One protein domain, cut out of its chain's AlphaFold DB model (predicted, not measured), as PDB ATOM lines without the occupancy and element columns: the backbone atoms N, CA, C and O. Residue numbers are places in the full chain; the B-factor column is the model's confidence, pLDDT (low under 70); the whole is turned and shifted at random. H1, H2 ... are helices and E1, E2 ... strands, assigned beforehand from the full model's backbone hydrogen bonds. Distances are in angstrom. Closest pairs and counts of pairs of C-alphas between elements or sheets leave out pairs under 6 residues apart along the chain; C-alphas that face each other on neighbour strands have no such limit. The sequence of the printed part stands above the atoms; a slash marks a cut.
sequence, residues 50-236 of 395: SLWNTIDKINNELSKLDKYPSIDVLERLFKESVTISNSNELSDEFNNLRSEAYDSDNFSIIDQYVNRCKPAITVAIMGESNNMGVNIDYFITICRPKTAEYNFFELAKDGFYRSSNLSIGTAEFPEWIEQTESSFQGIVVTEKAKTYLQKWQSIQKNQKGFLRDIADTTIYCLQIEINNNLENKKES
ATOM      1  N   SER A  50      77.435 108.630  73.680       84.31
ATOM      2  CA  SER A  50      75.983 108.664  73.889       84.31
ATOM      3  C   SER A  50      75.591 109.465  75.139       84.31
ATOM      4  O   SER A  50      74.681 110.297  75.076       84.31
ATOM      5  N   LEU A  51      76.311 109.275  76.251       92.31
ATOM      6  CA  LEU A  51      76.072 109.977  77.517       92.31
ATOM      7  C   LEU A  51      76.263 111.484  77.348       92.31
ATOM      8  O   LEU A  51      75.344 112.275  77.577       92.31
ATOM      9  N   TRP A  52      77.448 111.875  76.884       93.25
ATOM     10  CA  TRP A  52      77.803 113.278  76.756       93.25
ATOM     11  C   TRP A  52      76.991 114.001  75.677       93.25
ATOM     12  O   TRP A  52      76.571 115.132  75.904       93.25
ATOM     13  N   ASN A  53      76.658 113.340  74.561       93.69
ATOM     14  CA  ASN A  53      75.729 113.897  73.571       93.69
ATOM     15  C   ASN A  53      74.338 114.148  74.166       93.69
ATOM     16  O   ASN A  53      73.676 115.123  73.803       93.69
ATOM     17  N   THR A  54      73.880 113.283  75.073       94.75
ATOM     18  CA  THR A  54      72.585 113.454  75.740       94.75
ATOM     19  C   THR A  54      72.618 114.650  76.694       94.75
ATOM     20  O   THR A  54      71.726 115.496  76.635       94.75
ATOM     21  N   ILE A  55      73.669 114.775  77.508       97.00
ATOM     22  CA  ILE A  55      73.876 115.927  78.402       97.00
ATOM     23  C   ILE A  55      73.957 117.228  77.598       97.00
ATOM     24  O   ILE A  55      73.217 118.175  77.875       97.00
ATOM     25  N   ASP A  56      74.784 117.258  76.553       96.38
ATOM     26  CA  ASP A  56      74.946 118.427  75.692       96.38
ATOM     27  C   ASP A  56      73.623 118.804  75.017       96.38
ATOM     28  O   ASP A  56      73.308 119.987  74.889       96.38
ATOM     29  N   LYS A  57      72.811 117.825  74.598       96.38
ATOM     30  CA  LYS A  57      71.486 118.080  74.022       96.38
ATOM     31  C   LYS A  57      70.560 118.767  75.027       96.38
ATOM     32  O   LYS A  57      69.971 119.792  74.683       96.38
ATOM     33  N   ILE A  58      70.463 118.253  76.255       97.50
ATOM     34  CA  ILE A  58      69.627 118.843  77.313       97.50
ATOM     35  C   ILE A  58      70.099 120.265  77.627       97.50
ATOM     36  O   ILE A  58      69.294 121.194  77.662       97.50
ATOM     37  N   ASN A  59      71.410 120.459  77.781       98.00
ATOM     38  CA  ASN A  59      72.012 121.759  78.077       98.00
ATOM     39  C   ASN A  59      71.803 122.775  76.944       98.00
ATOM     40  O   ASN A  59      71.495 123.946  77.191       98.00
ATOM     41  N   ASN A  60      71.903 122.329  75.692       96.94
ATOM     42  CA  ASN A  60      71.613 123.147  74.517       96.94
ATOM     43  C   ASN A  60      70.131 123.520  74.409       96.94
ATOM     44  O   ASN A  60      69.826 124.620  73.953       96.94
ATOM     45  N   GLU A  61      69.213 122.629  74.789       97.00
ATOM     46  CA  GLU A  61      67.787 122.957  74.853       97.00
ATOM     47  C   GLU A  61      67.527 123.972  75.970       97.00
ATOM     48  O   GLU A  61      67.005 125.045  75.682       97.00
ATOM     49  N   LEU A  62      67.974 123.689  77.200       96.19
ATOM     50  CA  LEU A  62      67.814 124.561  78.370       96.19
ATOM     51  C   LEU A  62      68.335 125.982  78.123       96.19
ATOM     52  O   LEU A  62      67.620 126.949  78.375       96.19
ATOM     53  N   SER A  63      69.543 126.119  77.570       93.12
ATOM     54  CA  SER A  63      70.173 127.424  77.306       93.12
ATOM     55  C   SER A  63      69.470 128.266  76.236       93.12
ATOM     56  O   SER A  63      69.677 129.480  76.190       93.12
ATOM     57  N   LYS A  64      68.644 127.647  75.383       93.75
ATOM     58  CA  LYS A  64      67.875 128.321  74.326       93.75
ATOM     59  C   LYS A  64      66.425 128.593  74.720       93.75
ATOM     60  O   LYS A  64      65.706 129.197  73.925       93.75
ATOM     61  N   LEU A  65      65.977 128.132  75.889       92.69
ATOM     62  CA  LEU A  65      64.610 128.371  76.334       92.69
ATOM     63  C   LEU A  65      64.383 129.854  76.622       92.69
ATOM     64  O   LEU A  65      65.162 130.509  77.315       92.69
ATOM     65  N   ASP A  66      63.247 130.356  76.147       87.00
ATOM     66  CA  ASP A  66      62.699 131.612  76.636       87.00
ATOM     67  C   ASP A  66      62.322 131.488  78.118       87.00
ATOM     68  O   ASP A  66      62.042 130.402  78.637       87.00
ATOM     69  N   LYS A  67      62.239 132.631  78.808       85.81
ATOM     70  CA  LYS A  67      61.664 132.655  80.155       85.81
ATOM     71  C   LYS A  67      60.235 132.119  80.110       85.81
ATOM     72  O   LYS A  67      59.409 132.605  79.338       85.81
ATOM     73  N   TYR A  68      59.938 131.205  81.030       92.50
ATOM     74  CA  TYR A  68      58.617 130.613  81.241       92.50
ATOM     75  C   TYR A  68      58.182 129.666  80.111       92.50
ATOM     76  O   TYR A  68      57.138 129.904  79.491       92.50
ATOM     77  N   PRO A  69      58.946 128.585  79.856       93.44
ATOM     78  CA  PRO A  69      58.552 127.560  78.895       93.44
ATOM     79  C   PRO A  69      57.232 126.891  79.313       93.44
ATOM     80  O   PRO A  69      56.798 126.979  80.465       93.44
ATOM     81  N   SER A  70      56.586 126.192  78.376       93.75
ATOM     82  CA  SER A  70      55.435 125.344  78.701       93.75
ATOM     83  C   SER A  70      55.825 124.265  79.710       93.75
ATOM     84  O   SER A  70      56.933 123.728  79.627       93.75
ATOM     85  N   ILE A  71      54.890 123.881  80.580       92.31
ATOM     86  CA  ILE A  71      55.139 122.848  81.587       92.31
ATOM     87  C   ILE A  71      55.630 121.532  80.972       92.31
ATOM     88  O   ILE A  71      56.621 120.994  81.438       92.31
ATOM     89  N   ASP A  72      55.068 121.086  79.850       94.31
ATOM     90  CA  ASP A  72      55.488 119.828  79.216       94.31
ATOM     91  C   ASP A  72      56.987 119.810  78.850       94.31
ATOM     92  O   ASP A  72      57.657 118.784  78.949       94.31
ATOM     93  N   VAL A  73      57.540 120.963  78.455       95.56
ATOM     94  CA  VAL A  73      58.971 121.112  78.138       95.56
ATOM     95  C   VAL A  73      59.804 121.129  79.415       95.56
ATOM     96  O   VAL A  73      60.826 120.447  79.483       95.56
ATOM     97  N   LEU A  74      59.358 121.881  80.424       94.69
ATOM     98  CA  LEU A  74      60.042 121.996  81.709       94.69
ATOM     99  C   LEU A  74      60.119 120.640  82.421       94.69
ATOM    100  O   LEU A  74      61.188 120.227  82.860       94.69
ATOM    101  N   GLU A  75      58.995 119.930  82.480       96.38
ATOM    102  CA  GLU A  75      58.868 118.618  83.105       96.38
ATOM    103  C   GLU A  75      59.700 117.562  82.372       96.38
ATOM    104  O   GLU A  75      60.411 116.790  83.015       96.38
ATOM    105  N   ARG A  76      59.677 117.555  81.032       97.62
ATOM    106  CA  ARG A  76      60.504 116.642  80.234       97.62
ATOM    107  C   ARG A  76      61.993 116.848  80.502       97.62
ATOM    108  O   ARG A  76      62.682 115.881  80.808       97.62
ATOM    109  N   LEU A  77      62.484 118.086  80.418       97.94
ATOM    110  CA  LEU A  77      63.905 118.384  80.636       97.94
ATOM    111  C   LEU A  77      64.322 118.108  82.083       97.94
ATOM    112  O   LEU A  77      65.417 117.597  82.317       97.94
ATOM    113  N   PHE A  78      63.444 118.379  83.052       98.12
ATOM    114  CA  PHE A  78      63.676 118.018  84.447       98.12
ATOM    115  C   PHE A  78      63.791 116.500  84.617       98.12
ATOM    116  O   PHE A  78      64.756 116.017  85.207       98.12
ATOM    117  N   LYS A  79      62.865 115.733  84.033       98.06
ATOM    118  CA  LYS A  79      62.885 114.268  84.058       98.06
ATOM    119  C   LYS A  79      64.140 113.683  83.420       98.06
ATOM    120  O   LYS A  79      64.753 112.786  83.999       98.06
ATOM    121  N   GLU A  80      64.526 114.179  82.248       97.94
ATOM    122  CA  GLU A  80      65.756 113.766  81.563       97.94
ATOM    123  C   GLU A  80      66.989 114.057  82.441       97.94
ATOM    124  O   GLU A  80      67.839 113.184  82.618       97.94
ATOM    125  N   SER A  81      67.028 115.227  83.091       98.12
ATOM    126  CA  SER A  81      68.104 115.608  84.020       98.12
ATOM    127  C   SER A  81      68.162 114.697  85.253       98.12
ATOM    128  O   SER A  81      69.240 114.209  85.595       98.12
ATOM    129  N   VAL A  82      67.018 114.409  85.897       97.38
ATOM    130  CA  VAL A  82      66.945 113.475  87.041       97.38
ATOM    131  C   VAL A  82      67.452 112.099  86.625       97.38
ATOM    132  O   VAL A  82      68.261 111.506  87.336       97.38
ATOM    133  N   THR A  83      67.018 111.618  85.458       95.19
ATOM    134  CA  THR A  83      67.379 110.291  84.942       95.19
ATOM    135  C   THR A  83      68.888 110.162  84.752       95.19
ATOM    136  O   THR A  83      69.482 109.215  85.256       95.19
ATOM    137  N   ILE A  84      69.520 111.131  84.083       95.25
ATOM    138  CA  ILE A  84      70.964 111.088  83.806       95.25
ATOM    139  C   ILE A  84      71.789 111.305  85.074       95.25
ATOM    140  O   ILE A  84      72.772 110.606  85.290       95.25
ATOM    141  N   SER A  85      71.381 112.223  85.956       94.88
ATOM    142  CA  SER A  85      72.104 112.465  87.218       94.88
ATOM    143  C   SER A  85      72.115 111.258  88.169       94.88
ATOM    144  O   SER A  85      72.919 111.211  89.095       94.88
ATOM    145  N   ASN A  86      71.222 110.289  87.946       89.44
ATOM    146  CA  ASN A  86      71.123 109.039  88.698       89.44
ATOM    147  C   ASN A  86      71.678 107.830  87.928       89.44
ATOM    148  O   ASN A  86      71.505 106.693  88.362       89.44
ATOM    149  N   SER A  87      72.258 108.044  86.753       91.62
ATOM    150  CA  SER A  87      72.714 106.947  85.916       91.62
ATOM    151  C   SER A  87      74.069 106.434  86.410       91.62
ATOM    152  O   SER A  87      74.938 107.212  86.817       91.62
ATOM    153  N   ASN A  88      74.249 105.110  86.378       90.75
ATOM    154  CA  ASN A  88      75.538 104.506  86.713       90.75
ATOM    155  C   ASN A  88      76.607 104.964  85.720       90.75
ATOM    156  O   ASN A  88      77.734 105.209  86.118       90.75
ATOM    157  N   GLU A  89      76.229 105.177  84.458       92.88
ATOM    158  CA  GLU A  89      77.126 105.631  83.398       92.88
ATOM    159  C   GLU A  89      77.775 106.978  83.740       92.88
ATOM    160  O   GLU A  89      78.986 107.119  83.600       92.88
ATOM    161  N   LEU A  90      77.008 107.961  84.235       93.44
ATOM    162  CA  LEU A  90      77.589 109.245  84.627       93.44
ATOM    163  C   LEU A  90      78.454 109.115  85.890       93.44
ATOM    164  O   LEU A  90      79.489 109.770  85.995       93.44
ATOM    165  N   SER A  91      78.045 108.275  86.843       91.56
ATOM    166  CA  SER A  91      78.834 108.006  88.052       91.56
ATOM    167  C   SER A  91      80.182 107.361  87.708       91.56
ATOM    168  O   SER A  91      81.228 107.820  88.168       91.56
ATOM    169  N   ASP A  92      80.165 106.328  86.868       92.31
ATOM    170  CA  ASP A  92      81.349 105.608  86.404       92.31
ATOM    171  C   ASP A  92      82.273 106.523  85.605       92.31
ATOM    172  O   ASP A  92      83.487 106.492  85.795       92.31
ATOM    173  N   GLU A  93      81.710 107.418  84.794       93.62
ATOM    174  CA  GLU A  93      82.486 108.411  84.062       93.62
ATOM    175  C   GLU A  93      83.248 109.360  84.995       93.62
ATOM    176  O   GLU A  93      84.454 109.551  84.843       93.62
ATOM    177  N   PHE A  94      82.596 109.910  86.024       93.00
ATOM    178  CA  PHE A  94      83.287 110.751  87.008       93.00
ATOM    179  C   PHE A  94      84.268 109.967  87.893       93.00
ATOM    180  O   PHE A  94      85.196 110.554  88.456       93.00
ATOM    181  N   ASN A  95      84.100 108.651  88.029       90.94
ATOM    182  CA  ASN A  95      85.100 107.794  88.666       90.94
ATOM    183  C   ASN A  95      86.326 107.617  87.760       90.94
ATOM    184  O   ASN A  95      87.452 107.750  88.238       90.94
ATOM    185  N   ASN A  96      86.121 107.406  86.458       91.19
ATOM    186  CA  ASN A  96      87.194 107.282  85.472       91.19
ATOM    187  C   ASN A  96      87.980 108.586  85.311       91.19
ATOM    188  O   ASN A  96      89.203 108.568  85.417       91.19
ATOM    189  N   LEU A  97      87.289 109.720  85.150       91.62
ATOM    190  CA  LEU A  97      87.909 111.048  85.051       91.62
ATOM    191  C   LEU A  97      88.761 111.377  86.275       91.62
ATOM    192  O   LEU A  97      89.798 112.025  86.168       91.62
ATOM    193  N   ARG A  98      88.330 110.921  87.453       89.12
ATOM    194  CA  ARG A  98      89.089 111.083  88.688       89.12
ATOM    195  C   ARG A  98      90.341 110.212  88.692       89.12
ATOM    196  O   ARG A  98      91.406 110.732  89.005       89.12
ATOM    197  N   SER A  99      90.235 108.937  88.321       89.50
ATOM    198  CA  SER A  99      91.403 108.058  88.166       89.50
ATOM    199  C   SER A  99      92.411 108.630  87.163       89.50
ATOM    200  O   SER A  99      93.592 108.726  87.474       89.50
ATOM    201  N   GLU A 100      91.942 109.110  86.010       90.31
ATOM    202  CA  GLU A 100      92.785 109.754  84.999       90.31
ATOM    203  C   GLU A 100      93.441 111.036  85.526       90.31
ATOM    204  O   GLU A 100      94.633 111.258  85.312       90.31
ATOM    205  N   ALA A 101      92.693 111.876  86.247       89.81
ATOM    206  CA  ALA A 101      93.235 113.082  86.866       89.81
ATOM    207  C   ALA A 101      94.338 112.764  87.884       89.81
ATOM    208  O   ALA A 101      95.338 113.478  87.925       89.81
ATOM    209  N   TYR A 102      94.182 111.692  88.670       89.19
ATOM    210  CA  TYR A 102      95.213 111.215  89.593       89.19
ATOM    211  C   TYR A 102      96.451 110.690  88.857       89.19
ATOM    212  O   TYR A 102      97.566 111.053  89.226       89.19
ATOM    213  N   ASP A 103      96.270 109.877  87.813       90.88
ATOM    214  CA  ASP A 103      97.377 109.295  87.044       90.88
ATOM    215  C   ASP A 103      98.168 110.355  86.261       90.88
ATOM    216  O   ASP A 103      99.384 110.243  86.095       90.88
ATOM    217  N   SER A 104      97.481 111.394  85.779       91.38
ATOM    218  CA  SER A 104      98.062 112.477  84.976       91.38
ATOM    219  C   SER A 104      98.470 113.720  85.776       91.38
ATOM    220  O   SER A 104      99.039 114.643  85.191       91.38
ATOM    221  N   ASP A 105      98.181 113.762  87.083       90.81
ATOM    222  CA  ASP A 105      98.305 114.947  87.951       90.81
ATOM    223  C   ASP A 105      97.616 116.199  87.361       90.81
ATOM    224  O   ASP A 105      98.099 117.330  87.449       90.81
ATOM    225  N   ASN A 106      96.470 115.995  86.701       89.81
ATOM    226  CA  ASN A 106      95.720 117.045  86.020       89.81
ATOM    227  C   ASN A 106      94.244 117.055  86.429       89.81
ATOM    228  O   ASN A 106      93.361 116.597  85.709       89.81
ATOM    229  N   PHE A 107      93.953 117.686  87.564       87.50
ATOM    230  CA  PHE A 107      92.586 117.824  88.076       87.50
ATOM    231  C   PHE A 107      91.702 118.787  87.269       87.50
ATOM    232  O   PHE A 107      90.481 118.764  87.424       87.50
ATOM    233  N   SER A 108      92.273 119.581  86.353       89.81
ATOM    234  CA  SER A 108      91.486 120.505  85.520       89.81
ATOM    235  C   SER A 108      90.545 119.786  84.548       89.81
ATOM    236  O   SER A 108      89.550 120.372  84.121       89.81
ATOM    237  N   ILE A 109      90.820 118.514  84.223       87.00
ATOM    238  CA  ILE A 109      89.925 117.695  83.398       87.00
ATOM    239  C   ILE A 109      88.567 117.515  84.087       87.00
ATOM    240  O   ILE A 109      87.529 117.669  83.451       87.00
ATOM    241  N   ILE A 110      88.558 117.308  85.408       89.94
ATOM    242  CA  ILE A 110      87.328 117.128  86.185       89.94
ATOM    243  C   ILE A 110      86.487 118.404  86.120       89.94
ATOM    244  O   ILE A 110      85.300 118.336  85.806       89.94
ATOM    245  N   ASP A 111      87.100 119.574  86.321       90.50
ATOM    246  CA  ASP A 111      86.401 120.862  86.256       90.50
ATOM    247  C   ASP A 111      85.747 121.106  84.888       90.50
ATOM    248  O   ASP A 111      84.649 121.666  84.808       90.50
ATOM    249  N   GLN A 112      86.390 120.680  83.796       92.06
ATOM    250  CA  GLN A 112      85.815 120.793  82.452       92.06
ATOM    251  C   GLN A 112      84.521 119.981  82.330       92.06
ATOM    252  O   GLN A 112      83.516 120.505  81.845       92.06
ATOM    253  N   TYR A 113      84.511 118.741  82.819       94.00
ATOM    254  CA  TYR A 113      83.337 117.870  82.753       94.00
ATOM    255  C   TYR A 113      82.252 118.240  83.772       94.00
ATOM    256  O   TYR A 113      81.069 118.216  83.430       94.00
ATOM    257  N   VAL A 114      82.621 118.714  84.969       95.00
ATOM    258  CA  VAL A 114      81.677 119.337  85.918       95.00
ATOM    259  C   VAL A 114      80.965 120.522  85.262       95.00
ATOM    260  O   VAL A 114      79.749 120.675  85.386       95.00
ATOM    261  N   ASN A 115      81.698 121.364  84.528       94.81
ATOM    262  CA  ASN A 115      81.100 122.489  83.815       94.81
ATOM    263  C   ASN A 115      80.270 122.047  82.602       94.81
ATOM    264  O   ASN A 115      79.241 122.665  82.334       94.81
ATOM    265  N   ARG A 116      80.653 120.963  81.916       95.75
ATOM    266  CA  ARG A 116      79.881 120.384  80.804       95.75
ATOM    267  C   ARG A 116      78.510 119.862  81.239       95.75
ATOM    268  O   ARG A 116      77.570 119.915  80.454       95.75
ATOM    269  N   CYS A 117      78.367 119.413  82.487       97.38
ATOM    270  CA  CYS A 117      77.080 118.993  83.052       97.38
ATOM    271  C   CYS A 117      76.067 120.143  83.212       97.38
ATOM    272  O   CYS A 117      74.860 119.892  83.260       97.38
ATOM    273  N   LYS A 118      76.521 121.402  83.251       96.88
ATOM    274  CA  LYS A 118      75.652 122.575  83.420       96.88
ATOM    275  C   LYS A 118      75.020 123.019  82.089       96.88
ATOM    276  O   LYS A 118      75.673 122.960  81.050       96.88
ATOM    277  N   PRO A 119      73.794 123.578  82.113       97.06
ATOM    278  CA  PRO A 119      73.013 123.927  83.301       97.06
ATOM    279  C   PRO A 119      72.195 122.804  83.947       97.06
ATOM    280  O   PRO A 119      71.736 123.028  85.059       97.06
ATOM    281  N   ALA A 120      71.991 121.651  83.309       97.44
ATOM    282  CA  ALA A 120      71.036 120.632  83.762       97.44
ATOM    283  C   ALA A 120      71.388 119.977  85.106       97.44
ATOM    284  O   ALA A 120      70.511 119.744  85.941       97.44
ATOM    285  N   ILE A 121      72.666 119.656  85.305       98.12
ATOM    286  CA  ILE A 121      73.140 118.806  86.400       98.12
ATOM    287  C   ILE A 121      74.199 119.561  87.202       98.12
ATOM    288  O   ILE A 121      75.089 120.209  86.644       98.12
ATOM    289  N   THR A 122      74.102 119.454  88.523       96.75
ATOM    290  CA  THR A 122      75.144 119.862  89.460       96.75
ATOM    291  C   THR A 122      75.968 118.636  89.822       96.75
ATOM    292  O   THR A 122      75.418 117.595  90.184       96.75
ATOM    293  N   VAL A 123      77.288 118.778  89.744       94.88
ATOM    294  CA  VAL A 123      78.249 117.778  90.208       94.88
ATOM    295  C   VAL A 123      79.112 118.429  91.280       94.88
ATOM    296  O   VAL A 123      79.717 119.474  91.037       94.88
ATOM    297  N   ALA A 124      79.134 117.828  92.463       88.75
ATOM    298  CA  ALA A 124      79.941 118.238  93.598       88.75
ATOM    299  C   ALA A 124      80.999 117.164  93.868       88.75
ATOM    300  O   ALA A 124      80.678 116.028  94.221       88.75
ATOM    301  N   ILE A 125      82.266 117.534  93.694       84.75
ATOM    302  CA  ILE A 125      83.411 116.678  94.003       84.75
ATOM    303  C   ILE A 125      83.788 116.929  95.462       84.75
ATOM    304  O   ILE A 125      84.192 118.035  95.823       84.75
ATOM    305  N   MET A 126      83.618 115.921  96.316       73.38
ATOM    306  CA  MET A 126      83.810 116.036  97.762       73.38
ATOM    307  C   MET A 126      84.782 114.956  98.239       73.38
ATOM    308  O   MET A 126      84.381 113.844  98.573       73.38
ATOM    309  N   GLY A 127      86.077 115.279  98.275       74.19
ATOM    310  CA  GLY A 127      87.114 114.313  98.645       74.19
ATOM    311  C   GLY A 127      87.111 113.103  97.706       74.19
ATOM    312  O   GLY A 127      87.355 113.246  96.514       74.19
ATOM    313  N   GLU A 128      86.816 111.916  98.242       71.00
ATOM    314  CA  GLU A 128      86.757 110.658  97.479       71.00
ATOM    315  C   GLU A 128      85.375 110.353  96.867       71.00
ATOM    316  O   GLU A 128      85.208 109.310  96.227       71.00
ATOM    317  N   SER A 129      84.388 111.238  97.043       78.00
ATOM    318  CA  SER A 129      83.015 111.037  96.566       78.00
ATOM    319  C   SER A 129      82.611 112.044  95.492       78.00
ATOM    320  O   SER A 129      82.968 113.222  95.547       78.00
ATOM    321  N   ASN A 130      81.801 111.567  94.547       85.88
ATOM    322  CA  ASN A 130      81.164 112.368  93.510       85.88
ATOM    323  C   ASN A 130      79.662 112.419  93.808       85.88
ATOM    324  O   ASN A 130      78.987 111.394  93.711       85.88
ATOM    325  N   ASN A 131      79.135 113.591  94.158       88.81
ATOM    326  CA  ASN A 131      77.700 113.767  94.357       88.81
ATOM    327  C   ASN A 131      77.089 114.484  93.165       88.81
ATOM    328  O   ASN A 131      77.591 115.508  92.703       88.81
ATOM    329  N   MET A 132      75.992 113.939  92.658       93.25
ATOM    330  CA  MET A 132      75.406 114.369  91.399       93.25
ATOM    331  C   MET A 132      73.894 114.434  91.536       93.25
ATOM    332  O   MET A 132      73.248 113.509  92.034       93.25
ATOM    333  N   GLY A 133      73.325 115.531  91.059       95.69
ATOM    334  CA  GLY A 133      71.891 115.749  91.090       95.69
ATOM    335  C   GLY A 133      71.480 116.851  90.136       95.69
ATOM    336  O   GLY A 133      72.309 117.502  89.501       95.69
ATOM    337  N   VAL A 134      70.179 117.067  90.019       97.62
ATOM    338  CA  VAL A 134      69.663 118.106  89.129       97.62
ATOM    339  C   VAL A 134      69.975 119.486  89.693       97.62
ATOM    340  O   VAL A 134      69.860 119.726  90.894       97.62
ATOM    341  N   ASN A 135      70.339 120.414  88.814       97.44
ATOM    342  CA  ASN A 135      70.556 121.807  89.174       97.44
ATOM    343  C   ASN A 135      69.215 122.546  89.313       97.44
ATOM    344  O   ASN A 135      68.758 123.232  88.395       97.44
ATOM    345  N   ILE A 136      68.566 122.381  90.466       97.62
ATOM    346  CA  ILE A 136      67.243 122.956  90.739       97.62
ATOM    347  C   ILE A 136      67.231 124.481  90.605       97.62
ATOM    348  O   ILE A 136      66.282 125.029  90.043       97.62
ATOM    349  N   ASP A 137      68.299 125.165  91.027       96.38
ATOM    350  CA  ASP A 137      68.398 126.623  90.919       96.38
ATOM    351  C   ASP A 137      68.217 127.105  89.475       96.38
ATOM    352  O   ASP A 137      67.525 128.097  89.234       96.38
ATOM    353  N   TYR A 138      68.762 126.383  88.489       96.62
ATOM    354  CA  TYR A 138      68.562 126.745  87.088       96.62
ATOM    355  C   TYR A 138      67.092 126.633  86.670       96.62
ATOM    356  O   TYR A 138      66.558 127.564  86.059       96.62
ATOM    357  N   PHE A 139      66.414 125.543  87.045       96.75
ATOM    358  CA  PHE A 139      64.988 125.349  86.760       96.75
ATOM    359  C   PHE A 139      64.121 126.440  87.404       96.75
ATOM    360  O   PHE A 139      63.193 126.932  86.759       96.75
ATOM    361  N   ILE A 140      64.465 126.906  88.610       96.44
ATOM    362  CA  ILE A 140      63.810 128.057  89.253       96.44
ATOM    363  C   ILE A 140      63.939 129.316  88.382       96.44
ATOM    364  O   ILE A 140      62.947 130.022  88.183       96.44
ATOM    365  N   THR A 141      65.123 129.594  87.815       95.25
ATOM    366  CA  THR A 141      65.359 130.833  87.042       95.25
ATOM    367  C   THR A 141      64.513 130.955  85.772       95.25
ATOM    368  O   THR A 141      64.182 132.071  85.354       95.25
ATOM    369  N   ILE A 142      64.156 129.822  85.161       94.38
ATOM    370  CA  ILE A 142      63.357 129.764  83.930       94.38
ATOM    371  C   ILE A 142      61.871 129.507  84.203       94.38
ATOM    372  O   ILE A 142      61.040 129.757  83.326       94.38
ATOM    373  N   CYS A 143      61.510 129.047  85.405       93.81
ATOM    374  CA  CYS A 143      60.131 128.776  85.793       93.81
ATOM    375  C   CYS A 143      59.361 130.067  86.110       93.81
ATOM    376  O   CYS A 143      59.905 131.060  86.596       93.81
ATOM    377  N   ARG A 144      58.053 130.079  85.824       94.75
ATOM    378  CA  ARG A 144      57.199 131.246  86.075       94.75
ATOM    379  C   ARG A 144      56.927 131.394  87.573       94.75
ATOM    380  O   ARG A 144      56.333 130.487  88.140       94.75
ATOM    381  N   PRO A 145      57.253 132.533  88.212       95.19
ATOM    382  CA  PRO A 145      56.988 132.719  89.634       95.19
ATOM    383  C   PRO A 145      55.515 132.525  89.995       95.19
ATOM    384  O   PRO A 145      54.624 132.908  89.231       95.19
ATOM    385  N   LYS A 146      55.269 132.011  91.206       92.06
ATOM    386  CA  LYS A 146      53.928 131.804  91.787       92.06
ATOM    387  C   LYS A 146      53.042 130.793  91.039       92.06
ATOM    388  O   LYS A 146      51.824 130.817  91.219       92.06
ATOM    389  N   THR A 147      53.611 129.913  90.217       95.56
ATOM    390  CA  THR A 147      52.891 128.743  89.686       95.56
ATOM    391  C   THR A 147      53.094 127.514  90.575       95.56
ATOM    392  O   THR A 147      53.908 127.532  91.501       95.56
ATOM    393  N   ALA A 148      52.334 126.441  90.327       96.00
ATOM    394  CA  ALA A 148      52.473 125.200  91.089       96.00
ATOM    395  C   ALA A 148      53.883 124.609  90.944       96.00
ATOM    396  O   ALA A 148      54.454 124.124  91.917       96.00
ATOM    397  N   GLU A 149      54.455 124.720  89.753       95.56
ATOM    398  CA  GLU A 149      55.741 124.136  89.383       95.56
ATOM    399  C   GLU A 149      56.895 124.963  89.938       95.56
ATOM    400  O   GLU A 149      57.879 124.413  90.417       95.56
ATOM    401  N   TYR A 150      56.731 126.286  90.006       96.81
ATOM    402  CA  TYR A 150      57.665 127.140  90.734       96.81
ATOM    403  C   TYR A 150      57.719 126.767  92.215       96.81
ATOM    404  O   TYR A 150      58.800 126.582  92.759       96.81
ATOM    405  N   ASN A 151      56.560 126.576  92.856       97.12
ATOM    406  CA  ASN A 151      56.512 126.144  94.255       97.12
ATOM    407  C   ASN A 151      57.125 124.747  94.455       97.12
ATOM    408  O   ASN A 151      57.669 124.476  95.521       97.12
ATOM    409  N   PHE A 152      57.035 123.869  93.448       98.25
ATOM    410  CA  PHE A 152      57.743 122.592  93.454       98.25
ATOM    411  C   PHE A 152      59.256 122.803  93.438       98.25
ATOM    412  O   PHE A 152      59.926 122.282  94.320       98.25
ATOM    413  N   PHE A 153      59.793 123.577  92.491       98.06
ATOM    414  CA  PHE A 153      61.242 123.770  92.383       98.06
ATOM    415  C   PHE A 153      61.827 124.530  93.576       98.06
ATOM    416  O   PHE A 153      62.894 124.162  94.052       98.06
ATOM    417  N   GLU A 154      61.112 125.520  94.116       97.88
ATOM    418  CA  GLU A 154      61.514 126.199  95.355       97.88
ATOM    419  C   GLU A 154      61.637 125.223  96.528       97.88
ATOM    420  O   GLU A 154      62.587 125.320  97.291       97.88
ATOM    421  N   LEU A 155      60.714 124.262  96.668       98.25
ATOM    422  CA  LEU A 155      60.813 123.256  97.727       98.25
ATOM    423  C   LEU A 155      61.858 122.177  97.410       98.25
ATOM    424  O   LEU A 155      62.563 121.732  98.306       98.25
ATOM    425  N   ALA A 156      61.979 121.769  96.145       97.94
ATOM    426  CA  ALA A 156      62.960 120.784  95.693       97.94
ATOM    427  C   ALA A 156      64.406 121.277  95.836       97.94
ATOM    428  O   ALA A 156      65.323 120.458  95.879       97.94
ATOM    429  N   LYS A 157      64.613 122.599  95.924       97.19
ATOM    430  CA  LYS A 157      65.908 123.202  96.245       97.19
ATOM    431  C   LYS A 157      66.419 122.752  97.612       97.19
ATOM    432  O   LYS A 157      67.606 122.491  97.740       97.19
ATOM    433  N   ASP A 158      65.516 122.587  98.579       97.56
ATOM    434  CA  ASP A 158      65.828 122.073  99.918       97.56
ATOM    435  C   ASP A 158      66.098 120.546  99.906       97.56
ATOM    436  O   ASP A 158      66.336 119.945 100.954       97.56
ATOM    437  N   GLY A 159      66.035 119.899  98.734       97.06
ATOM    438  CA  GLY A 159      66.224 118.466  98.519       97.06
ATOM    439  C   GLY A 159      64.926 117.714  98.207       97.06
ATOM    440  O   GLY A 159      63.817 118.171  98.485       97.06
ATOM    441  N   PHE A 160      65.063 116.530  97.604       98.25
ATOM    442  CA  PHE A 160      63.961 115.604  97.306       98.25
ATOM    443  C   PHE A 160      64.479 114.175  97.113       98.25
ATOM    444  O   PHE A 160      65.665 113.969  96.837       98.25
ATOM    445  N   TYR A 161      63.579 113.190  97.200       97.12
ATOM    446  CA  TYR A 161      63.882 111.807  96.836       97.12
ATOM    447  C   TYR A 161      63.435 111.516  95.407       97.12
ATOM    448  O   TYR A 161      62.308 111.821  95.013       97.12
ATOM    449  N   ARG A 162      64.324 110.895  94.629       91.38
ATOM    450  CA  ARG A 162      64.078 110.515  93.230       91.38
ATOM    451  C   ARG A 162      63.568 109.084  93.062       91.38
ATOM    452  O   ARG A 162      63.062 108.745  91.996       91.38
ATOM    453  N   SER A 163      63.667 108.256  94.103       90.81
ATOM    454  CA  SER A 163      63.112 106.897  94.129       90.81
ATOM    455  C   SER A 163      62.879 106.397  95.555       90.81
ATOM    456  O   SER A 163      63.469 106.890  96.513       90.81
ATOM    457  N   SER A 164      62.039 105.367  95.687       86.94
ATOM    458  CA  SER A 164      61.615 104.775  96.965       86.94
ATOM    459  C   SER A 164      62.730 104.095  97.770       86.94
ATOM    460  O   SER A 164      62.502 103.694  98.906       86.94
ATOM    461  N   ASN A 165      63.926 103.954  97.199       86.56
ATOM    462  CA  ASN A 165      65.135 103.444  97.853       86.56
ATOM    463  C   ASN A 165      65.953 104.552  98.548       86.56
ATOM    464  O   ASN A 165      67.153 104.377  98.743       86.56
ATOM    465  N   LEU A 166      65.325 105.687  98.877       87.25
ATOM    466  CA  LEU A 166      65.955 106.840  99.537       87.25
ATOM    467  C   LEU A 166      67.060 107.512  98.702       87.25
ATOM    468  O   LEU A 166      67.938 108.186  99.236       87.25
ATOM    469  N   SER A 167      67.019 107.368  97.375       89.19
ATOM    470  CA  SER A 167      67.968 108.055  96.496       89.19
ATOM    471  C   SER A 167      67.651 109.551  96.425       89.19
ATOM    472  O   SER A 167      66.509 109.932  96.160       89.19
ATOM    473  N   ILE A 168      68.662 110.390  96.649       92.94
ATOM    474  CA  ILE A 168      68.549 111.854  96.693       92.94
ATOM    475  C   ILE A 168      68.635 112.438  95.277       92.94
ATOM    476  O   ILE A 168      69.430 111.999  94.451       92.94
ATOM    477  N   GLY A 169      67.794 113.428  94.983       93.81
ATOM    478  CA  GLY A 169      67.720 114.085  93.676       93.81
ATOM    479  C   GLY A 169      68.687 115.251  93.451       93.81
ATOM    480  O   GLY A 169      68.877 115.679  92.310       93.81
ATOM    481  N   THR A 170      69.288 115.763  94.521       94.56
ATOM    482  CA  THR A 170      70.217 116.900  94.552       94.56
ATOM    483  C   THR A 170      71.662 116.440  94.758       94.56
ATOM    484  O   THR A 170      71.913 115.350  95.260       94.56
ATOM    485  N   ALA A 171      72.630 117.271  94.358       92.12
ATOM    486  CA  ALA A 171      74.050 117.000  94.618       92.12
ATOM    487  C   ALA A 171      74.436 117.248  96.091       92.12
ATOM    488  O   ALA A 171      75.432 116.723  96.579       92.12
ATOM    489  N   GLU A 172      73.646 118.048  96.800       90.31
ATOM    490  CA  GLU A 172      73.797 118.302  98.230       90.31
ATOM    491  C   GLU A 172      72.765 117.495  99.020       90.31
ATOM    492  O   GLU A 172      71.719 117.104  98.483       90.31
ATOM    493  N   PHE A 173      73.064 117.242 100.296       91.25
ATOM    494  CA  PHE A 173      72.104 116.607 101.189       91.25
ATOM    495  C   PHE A 173      70.845 117.473 101.323       91.25
ATOM    496  O   PHE A 173      70.960 118.691 101.454       91.25
ATOM    497  N   PRO A 174      69.649 116.861 101.327       95.38
ATOM    498  CA  PRO A 174      68.434 117.556 101.699       95.38
ATOM    499  C   PRO A 174      68.547 118.200 103.081       95.38
ATOM    500  O   PRO A 174      69.175 117.647 103.979       95.38
ATOM    501  N   GLU A 175      67.842 119.307 103.294       96.38
ATOM    502  CA  GLU A 175      67.866 120.099 104.535       96.38
ATOM    503  C   GLU A 175      67.455 119.316 105.798       96.38
ATOM    504  O   GLU A 175      67.734 119.725 106.927       96.38
ATOM    505  N   TRP A 176      66.767 118.183 105.631       95.81
ATOM    506  CA  TRP A 176      66.412 117.275 106.724       95.81
ATOM    507  C   TRP A 176      67.471 116.208 107.027       95.81
ATOM    508  O   TRP A 176      67.229 115.366 107.893       95.81
ATOM    509  N   ILE A 177      68.627 116.242 106.363       92.81
ATOM    510  CA  ILE A 177      69.752 115.331 106.570       92.81
ATOM    511  C   ILE A 177      70.981 116.137 107.000       92.81
ATOM    512  O   ILE A 177      71.398 117.070 106.321       92.81
ATOM    513  N   GLU A 178      71.580 115.761 108.128       89.69
ATOM    514  CA  GLU A 178      72.818 116.362 108.631       89.69
ATOM    515  C   GLU A 178      74.003 115.423 108.414       89.69
ATOM    516  O   GLU A 178      73.920 114.222 108.666       89.69
ATOM    517  N   GLN A 179      75.119 115.974 107.943       80.56
ATOM    518  CA  GLN A 179      76.357 115.224 107.752       80.56
ATOM    519  C   GLN A 179      76.990 114.868 109.106       80.56
ATOM    520  O   GLN A 179      77.098 115.721 109.986       80.56
ATOM    521  N   THR A 180      77.447 113.626 109.267       74.31
ATOM    522  CA  THR A 180      78.197 113.192 110.456       74.31
ATOM    523  C   THR A 180      79.689 113.524 110.357       74.31
ATOM    524  O   THR A 180      80.237 113.700 109.268       74.31
ATOM    525  N   GLU A 181      80.371 113.585 111.509       63.12
ATOM    526  CA  GLU A 181      81.811 113.889 111.594       63.12
ATOM    527  C   GLU A 181      82.694 112.852 110.870       63.12
ATOM    528  O   GLU A 181      83.770 113.187 110.374       63.12
ATOM    529  N   SER A 182      82.241 111.597 110.762       54.44
ATOM    530  CA  SER A 182      82.919 110.546 110.003       54.44
ATOM    531  C   SER A 182      82.307 110.416 108.606       54.44
ATOM    532  O   SER A 182      81.291 109.753 108.426       54.44
ATOM    533  N   SER A 183      82.948 111.071 107.637       54.22
ATOM    534  CA  SER A 183      82.871 110.856 106.184       54.22
ATOM    535  C   SER A 183      81.555 110.278 105.616       54.22
ATOM    536  O   SER A 183      81.286 109.080 105.690       54.22
ATOM    537  N   PHE A 184      80.822 111.143 104.910       54.94
ATOM    538  CA  PHE A 184      79.783 110.827 103.912       54.94
ATOM    539  C   PHE A 184      78.472 110.197 104.393       54.94
ATOM    540  O   PHE A 184      77.591 109.965 103.568       54.94
ATOM    541  N   GLN A 185      78.289 109.970 105.693       64.75
ATOM    542  CA  GLN A 185      77.005 109.508 106.217       64.75
ATOM    543  C   GLN A 185      76.133 110.702 106.616       64.75
ATOM    544  O   GLN A 185      76.564 111.596 107.342       64.75
ATOM    545  N   GLY A 186      74.905 110.716 106.108       79.81
ATOM    546  CA  GLY A 186      73.872 111.654 106.522       79.81
ATOM    547  C   GLY A 186      72.959 111.012 107.563       79.81
ATOM    548  O   GLY A 186      72.551 109.863 107.394       79.81
ATOM    549  N   ILE A 187      72.623 111.739 108.625       87.31
ATOM    550  CA  ILE A 187      71.593 111.344 109.589       87.31
ATOM    551  C   ILE A 187      70.344 112.177 109.339       87.31
ATOM    552  O   ILE A 187      70.393 113.405 109.285       87.31
ATOM    553  N   VAL A 188      69.202 111.501 109.236       91.38
ATOM    554  CA  VAL A 188      67.902 112.161 109.136       91.38
ATOM    555  C   VAL A 188      67.556 112.825 110.465       91.38
ATOM    556  O   VAL A 188      67.413 112.168 111.497       91.38
ATOM    557  N   VAL A 189      67.341 114.136 110.428       93.25
ATOM    558  CA  VAL A 189      66.870 114.918 111.568       93.25
ATOM    559  C   VAL A 189      65.346 114.853 111.608       93.25
ATOM    560  O   VAL A 189      64.658 115.600 110.911       93.25
ATOM    561  N   THR A 190      64.802 113.969 112.448       91.75
ATOM    562  CA  THR A 190      63.367 113.624 112.488       91.75
ATOM    563  C   THR A 190      62.422 114.833 112.526       91.75
ATOM    564  O   THR A 190      61.406 114.841 111.832       91.75
ATOM    565  N   GLU A 191      62.732 115.882 113.292       93.50
ATOM    566  CA  GLU A 191      61.867 117.073 113.372       93.50
ATOM    567  C   GLU A 191      61.908 117.932 112.097       93.50
ATOM    568  O   GLU A 191      60.875 118.455 111.658       93.50
ATOM    569  N   LYS A 192      63.069 118.015 111.434       96.94
ATOM    570  CA  LYS A 192      63.168 118.643 110.112       96.94
ATOM    571  C   LYS A 192      62.423 117.800 109.078       96.94
ATOM    572  O   LYS A 192      61.603 118.348 108.345       96.94
ATOM    573  N   ALA A 193      62.603 116.479 109.083       97.00
ATOM    574  CA  ALA A 193      61.902 115.563 108.179       97.00
ATOM    575  C   ALA A 193      60.372 115.693 108.294       97.00
ATOM    576  O   ALA A 193      59.687 115.813 107.280       97.00
ATOM    577  N   LYS A 194      59.819 115.785 109.515       97.38
ATOM    578  CA  LYS A 194      58.384 116.060 109.742       97.38
ATOM    579  C   LYS A 194      57.941 117.400 109.155       97.38
ATOM    580  O   LYS A 194      56.875 117.486 108.547       97.38
ATOM    581  N   THR A 195      58.757 118.439 109.323       98.25
ATOM    582  CA  THR A 195      58.484 119.769 108.759       98.25
ATOM    583  C   THR A 195      58.436 119.706 107.230       98.25
ATOM    584  O   THR A 195      57.498 120.213 106.611       98.25
ATOM    585  N   TYR A 196      59.406 119.037 106.609       98.38
ATOM    586  CA  TYR A 196      59.457 118.871 105.158       98.38
ATOM    587  C   TYR A 196      58.348 117.967 104.624       98.38
ATOM    588  O   TYR A 196      57.777 118.279 103.581       98.38
ATOM    589  N   LEU A 197      57.945 116.932 105.362       98.38
ATOM    590  CA  LEU A 197      56.794 116.097 105.016       98.38
ATOM    591  C   LEU A 197      55.526 116.949 104.868       98.38
ATOM    592  O   LEU A 197      54.819 116.839 103.867       98.38
ATOM    593  N   GLN A 198      55.276 117.854 105.818       98.38
ATOM    594  CA  GLN A 198      54.138 118.775 105.755       98.38
ATOM    595  C   GLN A 198      54.249 119.750 104.573       98.38
ATOM    596  O   GLN A 198      53.262 119.966 103.860       98.38
ATOM    597  N   LYS A 199      55.442 120.313 104.326       98.50
ATOM    598  CA  LYS A 199      55.686 121.192 103.169       98.50
ATOM    599  C   LYS A 199      55.380 120.467 101.851       98.50
ATOM    600  O   LYS A 199      54.597 120.983 101.050       98.50
ATOM    601  N   TRP A 200      55.908 119.258 101.658       98.38
ATOM    602  CA  TRP A 200      55.692 118.457 100.449       98.38
ATOM    603  C   TRP A 200      54.218 118.086 100.258       98.38
ATOM    604  O   TRP A 200      53.670 118.295  99.174       98.38
ATOM    605  N   GLN A 201      53.531 117.648 101.319       98.12
ATOM    606  CA  GLN A 201      52.088 117.370 101.291       98.12
ATOM    607  C   GLN A 201      51.256 118.598 100.884       98.12
ATOM    608  O   GLN A 201      50.262 118.466 100.164       98.12
ATOM    609  N   SER A 202      51.665 119.803 101.296       97.62
ATOM    610  CA  SER A 202      50.927 121.038 100.996       97.62
ATOM    611  C   SER A 202      50.904 121.387  99.501       97.62
ATOM    612  O   SER A 202      49.897 121.905  99.005       97.62
ATOM    613  N   ILE A 203      51.977 121.062  98.767       96.62
ATOM    614  CA  ILE A 203      52.100 121.348  97.330       96.62
ATOM    615  C   ILE A 203      51.652 120.175  96.450       96.62
ATOM    616  O   ILE A 203      51.250 120.395  95.307       96.62
ATOM    617  N   GLN A 204      51.675 118.953  96.989       95.38
ATOM    618  CA  GLN A 204      51.468 117.680  96.292       95.38
ATOM    619  C   GLN A 204      50.238 117.683  95.367       95.38
ATOM    620  O   GLN A 204      50.321 117.319  94.195       95.38
ATOM    621  N   LYS A 205      49.077 118.119  95.873       94.00
ATOM    622  CA  LYS A 205      47.789 118.108  95.146       94.00
ATOM    623  C   LYS A 205      47.745 119.018  93.913       94.00
ATOM    624  O   LYS A 205      46.877 118.840  93.066       94.00
ATOM    625  N   ASN A 206      48.644 119.996  93.842       94.69
ATOM    626  CA  ASN A 206      48.710 120.946  92.736       94.69
ATOM    627  C   ASN A 206      49.709 120.507  91.655       94.69
ATOM    628  O   ASN A 206      49.732 121.119  90.590       94.69
ATOM    629  N   GLN A 207      50.510 119.467  91.916       95.62
ATOM    630  CA  GLN A 207      51.470 118.925  90.957       95.62
ATOM    631  C   GLN A 207      50.819 117.902  90.027       95.62
ATOM    632  O   GLN A 207      49.823 117.261  90.376       95.62
ATOM    633  N   LYS A 208      51.409 117.731  88.843       94.88
ATOM    634  CA  LYS A 208      51.016 116.735  87.840       94.88
ATOM    635  C   LYS A 208      52.255 116.061  87.253       94.88
ATOM    636  O   LYS A 208      53.367 116.548  87.451       94.88
ATOM    637  N   GLY A 209      52.031 114.944  86.562       96.38
ATOM    638  CA  GLY A 209      53.075 114.218  85.845       96.38
ATOM    639  C   GLY A 209      54.263 113.852  86.735       96.38
ATOM    640  O   GLY A 209      54.107 113.529  87.910       96.38
ATOM    641  N   PHE A 210      55.463 113.970  86.194       97.56
ATOM    642  CA  PHE A 210      56.706 113.632  86.864       97.56
ATOM    643  C   PHE A 210      56.988 114.495  88.106       97.56
ATOM    644  O   PHE A 210      57.569 114.004  89.070       97.56
ATOM    645  N   LEU A 211      56.535 115.757  88.146       97.69
ATOM    646  CA  LEU A 211      56.661 116.582  89.361       97.69
ATOM    647  C   LEU A 211      55.804 116.021  90.504       97.69
ATOM    648  O   LEU A 211      56.204 116.045  91.669       97.69
ATOM    649  N   ARG A 212      54.623 115.483  90.170       97.44
ATOM    650  CA  ARG A 212      53.774 114.772  91.132       97.44
ATOM    651  C   ARG A 212      54.441 113.483  91.605       97.44
ATOM    652  O   ARG A 212      54.454 113.251  92.809       97.44
ATOM    653  N   ASP A 213      55.034 112.713  90.696       97.62
ATOM    654  CA  ASP A 213      55.720 111.458  91.032       97.62
ATOM    655  C   ASP A 213      56.880 111.685  92.018       97.62
ATOM    656  O   ASP A 213      57.029 110.944  92.992       97.62
ATOM    657  N   ILE A 214      57.668 112.748  91.819       98.19
ATOM    658  CA  ILE A 214      58.739 113.135  92.748       98.19
ATOM    659  C   ILE A 214      58.179 113.567  94.106       98.19
ATOM    660  O   ILE A 214      58.704 113.155  95.142       98.19
ATOM    661  N   ALA A 215      57.108 114.367  94.128       98.19
ATOM    662  CA  ALA A 215      56.478 114.775  95.383       98.19
ATOM    663  C   ALA A 215      55.937 113.563  96.163       98.19
ATOM    664  O   ALA A 215      56.155 113.464  97.370       98.19
ATOM    665  N   ASP A 216      55.282 112.624  95.477       97.88
ATOM    666  CA  ASP A 216      54.756 111.389  96.067       97.88
ATOM    667  C   ASP A 216      55.882 110.505  96.613       97.88
ATOM    668  O   ASP A 216      55.814 110.047  97.756       97.88
ATOM    669  N   THR A 217      56.953 110.339  95.836       97.94
ATOM    670  CA  THR A 217      58.151 109.595  96.247       97.94
ATOM    671  C   THR A 217      58.805 110.224  97.472       97.94
ATOM    672  O   THR A 217      59.133 109.529  98.430       97.94
ATOM    673  N   THR A 218      58.945 111.549  97.482       98.31
ATOM    674  CA  THR A 218      59.574 112.276  98.589       98.31
ATOM    675  C   THR A 218      58.761 112.162  99.873       98.31
ATOM    676  O   THR A 218      59.323 111.895 100.934       98.31
ATOM    677  N   ILE A 219      57.433 112.279  99.784       98.12
ATOM    678  CA  ILE A 219      56.521 112.070 100.918       98.12
ATOM    679  C   ILE A 219      56.650 110.649 101.469       98.12
ATOM    680  O   ILE A 219      56.760 110.479 102.682       98.12
ATOM    681  N   TYR A 220      56.658 109.646 100.591       96.44
ATOM    682  CA  TYR A 220      56.800 108.244 100.977       96.44
ATOM    683  C   TYR A 220      58.126 107.979 101.707       96.44
ATOM    684  O   TYR A 220      58.135 107.386 102.785       96.44
ATOM    685  N   CYS A 221      59.241 108.469 101.165       95.69
ATOM    686  CA  CYS A 221      60.561 108.305 101.773       95.69
ATOM    687  C   CYS A 221      60.666 109.001 103.137       95.69
ATOM    688  O   CYS A 221      61.116 108.379 104.096       95.69
ATOM    689  N   LEU A 222      60.156 110.232 103.265       97.06
ATOM    690  CA  LEU A 222      60.116 110.940 104.549       97.06
ATOM    691  C   LEU A 222      59.306 110.174 105.604       97.06
ATOM    692  O   LEU A 222      59.707 110.108 106.764       97.06
ATOM    693  N   GLN A 223      58.174 109.575 105.220       95.62
ATOM    694  CA  GLN A 223      57.372 108.749 106.130       95.62
ATOM    695  C   GLN A 223      58.143 107.519 106.617       95.62
ATOM    696  O   GLN A 223      58.114 107.230 107.813       95.62
ATOM    697  N   ILE A 224      58.852 106.825 105.719       90.50
ATOM    698  CA  ILE A 224      59.701 105.682 106.086       90.50
ATOM    699  C   ILE A 224      60.770 106.100 107.086       90.50
ATOM    700  O   ILE A 224      60.899 105.479 108.136       90.50
ATOM    701  N   GLU A 225      61.531 107.148 106.782       91.19
ATOM    702  CA  GLU A 225      62.649 107.562 107.631       91.19
ATOM    703  C   GLU A 225      62.183 107.998 109.022       91.19
ATOM    704  O   GLU A 225      62.799 107.640 110.027       91.19
ATOM    705  N   ILE A 226      61.059 108.720 109.098       91.50
ATOM    706  CA  ILE A 226      60.451 109.109 110.375       91.50
ATOM    707  C   ILE A 226      60.045 107.866 111.175       91.50
ATOM    708  O   ILE A 226      60.347 107.799 112.366       91.50
ATOM    709  N   ASN A 227      59.388 106.889 110.545       87.75
ATOM    710  CA  ASN A 227      58.932 105.677 111.225       87.75
ATOM    711  C   ASN A 227      60.106 104.819 111.708       87.75
ATOM    712  O   ASN A 227      60.141 104.455 112.882       87.75
ATOM    713  N   ASN A 228      61.111 104.593 110.860       85.06
ATOM    714  CA  ASN A 228      62.307 103.830 111.221       85.06
ATOM    715  C   ASN A 228      63.044 104.469 112.407       85.06
ATOM    716  O   ASN A 228      63.475 103.777 113.325       85.06
ATOM    717  N   ASN A 229      63.158 105.802 112.437       82.88
ATOM    718  CA  ASN A 229      63.769 106.499 113.571       82.88
ATOM    719  C   ASN A 229      62.958 106.344 114.868       82.88
ATOM    720  O   ASN A 229      63.544 106.317 115.951       82.88
ATOM    721  N   LEU A 230      61.628 106.254 114.786       78.06
ATOM    722  CA  LEU A 230      60.777 106.005 115.953       78.06
ATOM    723  C   LEU A 230      60.928 104.568 116.468       78.06
ATOM    724  O   LEU A 230      61.030 104.382 117.680       78.06
ATOM    725  N   GLU A 231      60.993 103.581 115.575       77.00
ATOM    726  CA  GLU A 231      61.220 102.171 115.924       77.00
ATOM    727  C   GLU A 231      62.602 101.963 116.548       77.00
ATOM    728  O   GLU A 231      62.698 101.448 117.661       77.00
ATOM    729  N   ASN A 232      63.659 102.488 115.919       74.50
ATOM    730  CA  ASN A 232      65.017 102.446 116.466       74.50
ATOM    731  C   ASN A 232      65.097 103.117 117.842       74.50
ATOM    732  O   ASN A 232      65.778 102.632 118.746       74.50
ATOM    733  N   LYS A 233      64.372 104.228 118.037       72.56
ATOM    734  CA  LYS A 233      64.291 104.884 119.344       72.56
ATOM    735  C   LYS A 233      63.584 104.000 120.377       72.56
ATOM    736  O   LYS A 233      64.040 103.959 121.519       72.56
ATOM    737  N   LYS A 234      62.516 103.291 119.992       72.50
ATOM    738  CA  LYS A 234      61.803 102.337 120.858       72.50
ATOM    739  C   LYS A 234      62.724 101.184 121.266       72.50
ATOM    740  O   LYS A 234      62.833 100.915 122.458       72.50
ATOM    741  N   GLU A 235      63.464 100.587 120.335       70.38
ATOM    742  CA  GLU A 235      64.445  99.540 120.661       70.38
ATOM    743  C   GLU A 235      65.575 100.056 121.561       70.38
ATOM    744  O   GLU A 235      65.876  99.442 122.579       70.38
ATOM    745  N   SER A 236      66.138 101.234 121.265       68.25
ATOM    746  CA  SER A 236      67.194 101.840 122.095       68.25
ATOM    747  C   SER A 236      66.742 102.209 123.515       68.25
ATOM    748  O   SER A 236      67.577 102.504 124.366       68.25
TER     749      SER A 236
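What this domain is: This is residues 50 to 236 of the 395 residues of an uncharacterized protein of Bacteroidales bacterium (UniProt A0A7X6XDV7). The domain is a flat slab of hairpins: at one end of its length H2, H3 and H4 pack on the two-stranded hairpin E1 and E2, with H1 packed on H2, and at the other end stands the long helical hairpin H7 and H8. The helical hairpin H5 and H6 lies between them, E3 packs on H8, and residues 231 to 236 of H8 stick out. The printed part has 187 residues, with eight named helices and five named strands in the order H1 H2 H3 H4 E1 E2 H5 H6 E3 E4 E5 H7 H8; the class is mostly helix. Two antiparallel sheets, E1 and E2, and E4 and E5, have two strands each. The whole is compact, with a radius of gyration of the C-alphas of 17.5 A, and spans 52 by 43 by 22 A.

How they stand to each other: E1, residues 121 to 126, and E2, residues 129 to 134, form an antiparallel hairpin at 161 degrees; N 122 and O 133, 2.8 A apart, are within hydrogen-bond range. H2, residues 71 to 85, comes closest to E2 at the C-alphas of Ser 85 and Gly 133, 5.1 A. H3, residues 88 to 104, touches H4, residues 108 to 116, as a helical hairpin, closest at the C-alphas of Leu 97 and Ile 110, 6.2 A. The closest C-alphas of H4 and E1 are those of Val 114 and Val 123, 5.7 A. H1, residues 50 to 64, touches H2, opposite ways at a shallow tilt of 34 degrees, only just short of steep; the closest C-alphas are those of Ile 58 and Leu 77, 6.6 A. H5, residues 136 to 142, and H6, residues 148 to 156, touch as a helical hairpin, closest at the C-alphas of Ile 140 and Phe 153, 5.9 A. H7, residues 190 to 204, touches H6 with residues 199 to 203 alone, closest at the C-alphas of Phe 152 and Ile 203, 7.0 A. H8, residues 209 to 236, touches H7, opposite ways at a shallow tilt of 24 degrees, closest at the C-alphas of Leu 197 and Ile 219, 5.8 A. E3, residues 161 to 163, pairs with no named strand; its C-alpha 161 is 4.7 A from C-alpha 218 of H8. E4, residues 177 to 179, and E5, residues 186 to 188, are an antiparallel hairpin, with N 178 and O 187 at 2.9 A. Every O i to N i+4 pair is within hydrogen-bond range in H2 to H8, and 10 of 11 in H1.

Where its parts are: H1 begins at C-alpha 50, (75.983, 108.664, 73.889), and H8, 40.8 A long, ends at C-alpha 236, (67.194, 101.840, 122.095). H1 is 21.3 A long, H2 20.7 A, H3 24.0 A and H7 20.5 A; E1 is 15.8 A and E2 16.8 A.

The domain as a whole: The C-alphas of Lys 64 and Glu 235, the two farthest apart, are 54.7 A apart. The printed part has no cut, and the link from E3 to E4, 13 residues, is long. Residues 181 to 185 and residue 236 are under pLDDT 70.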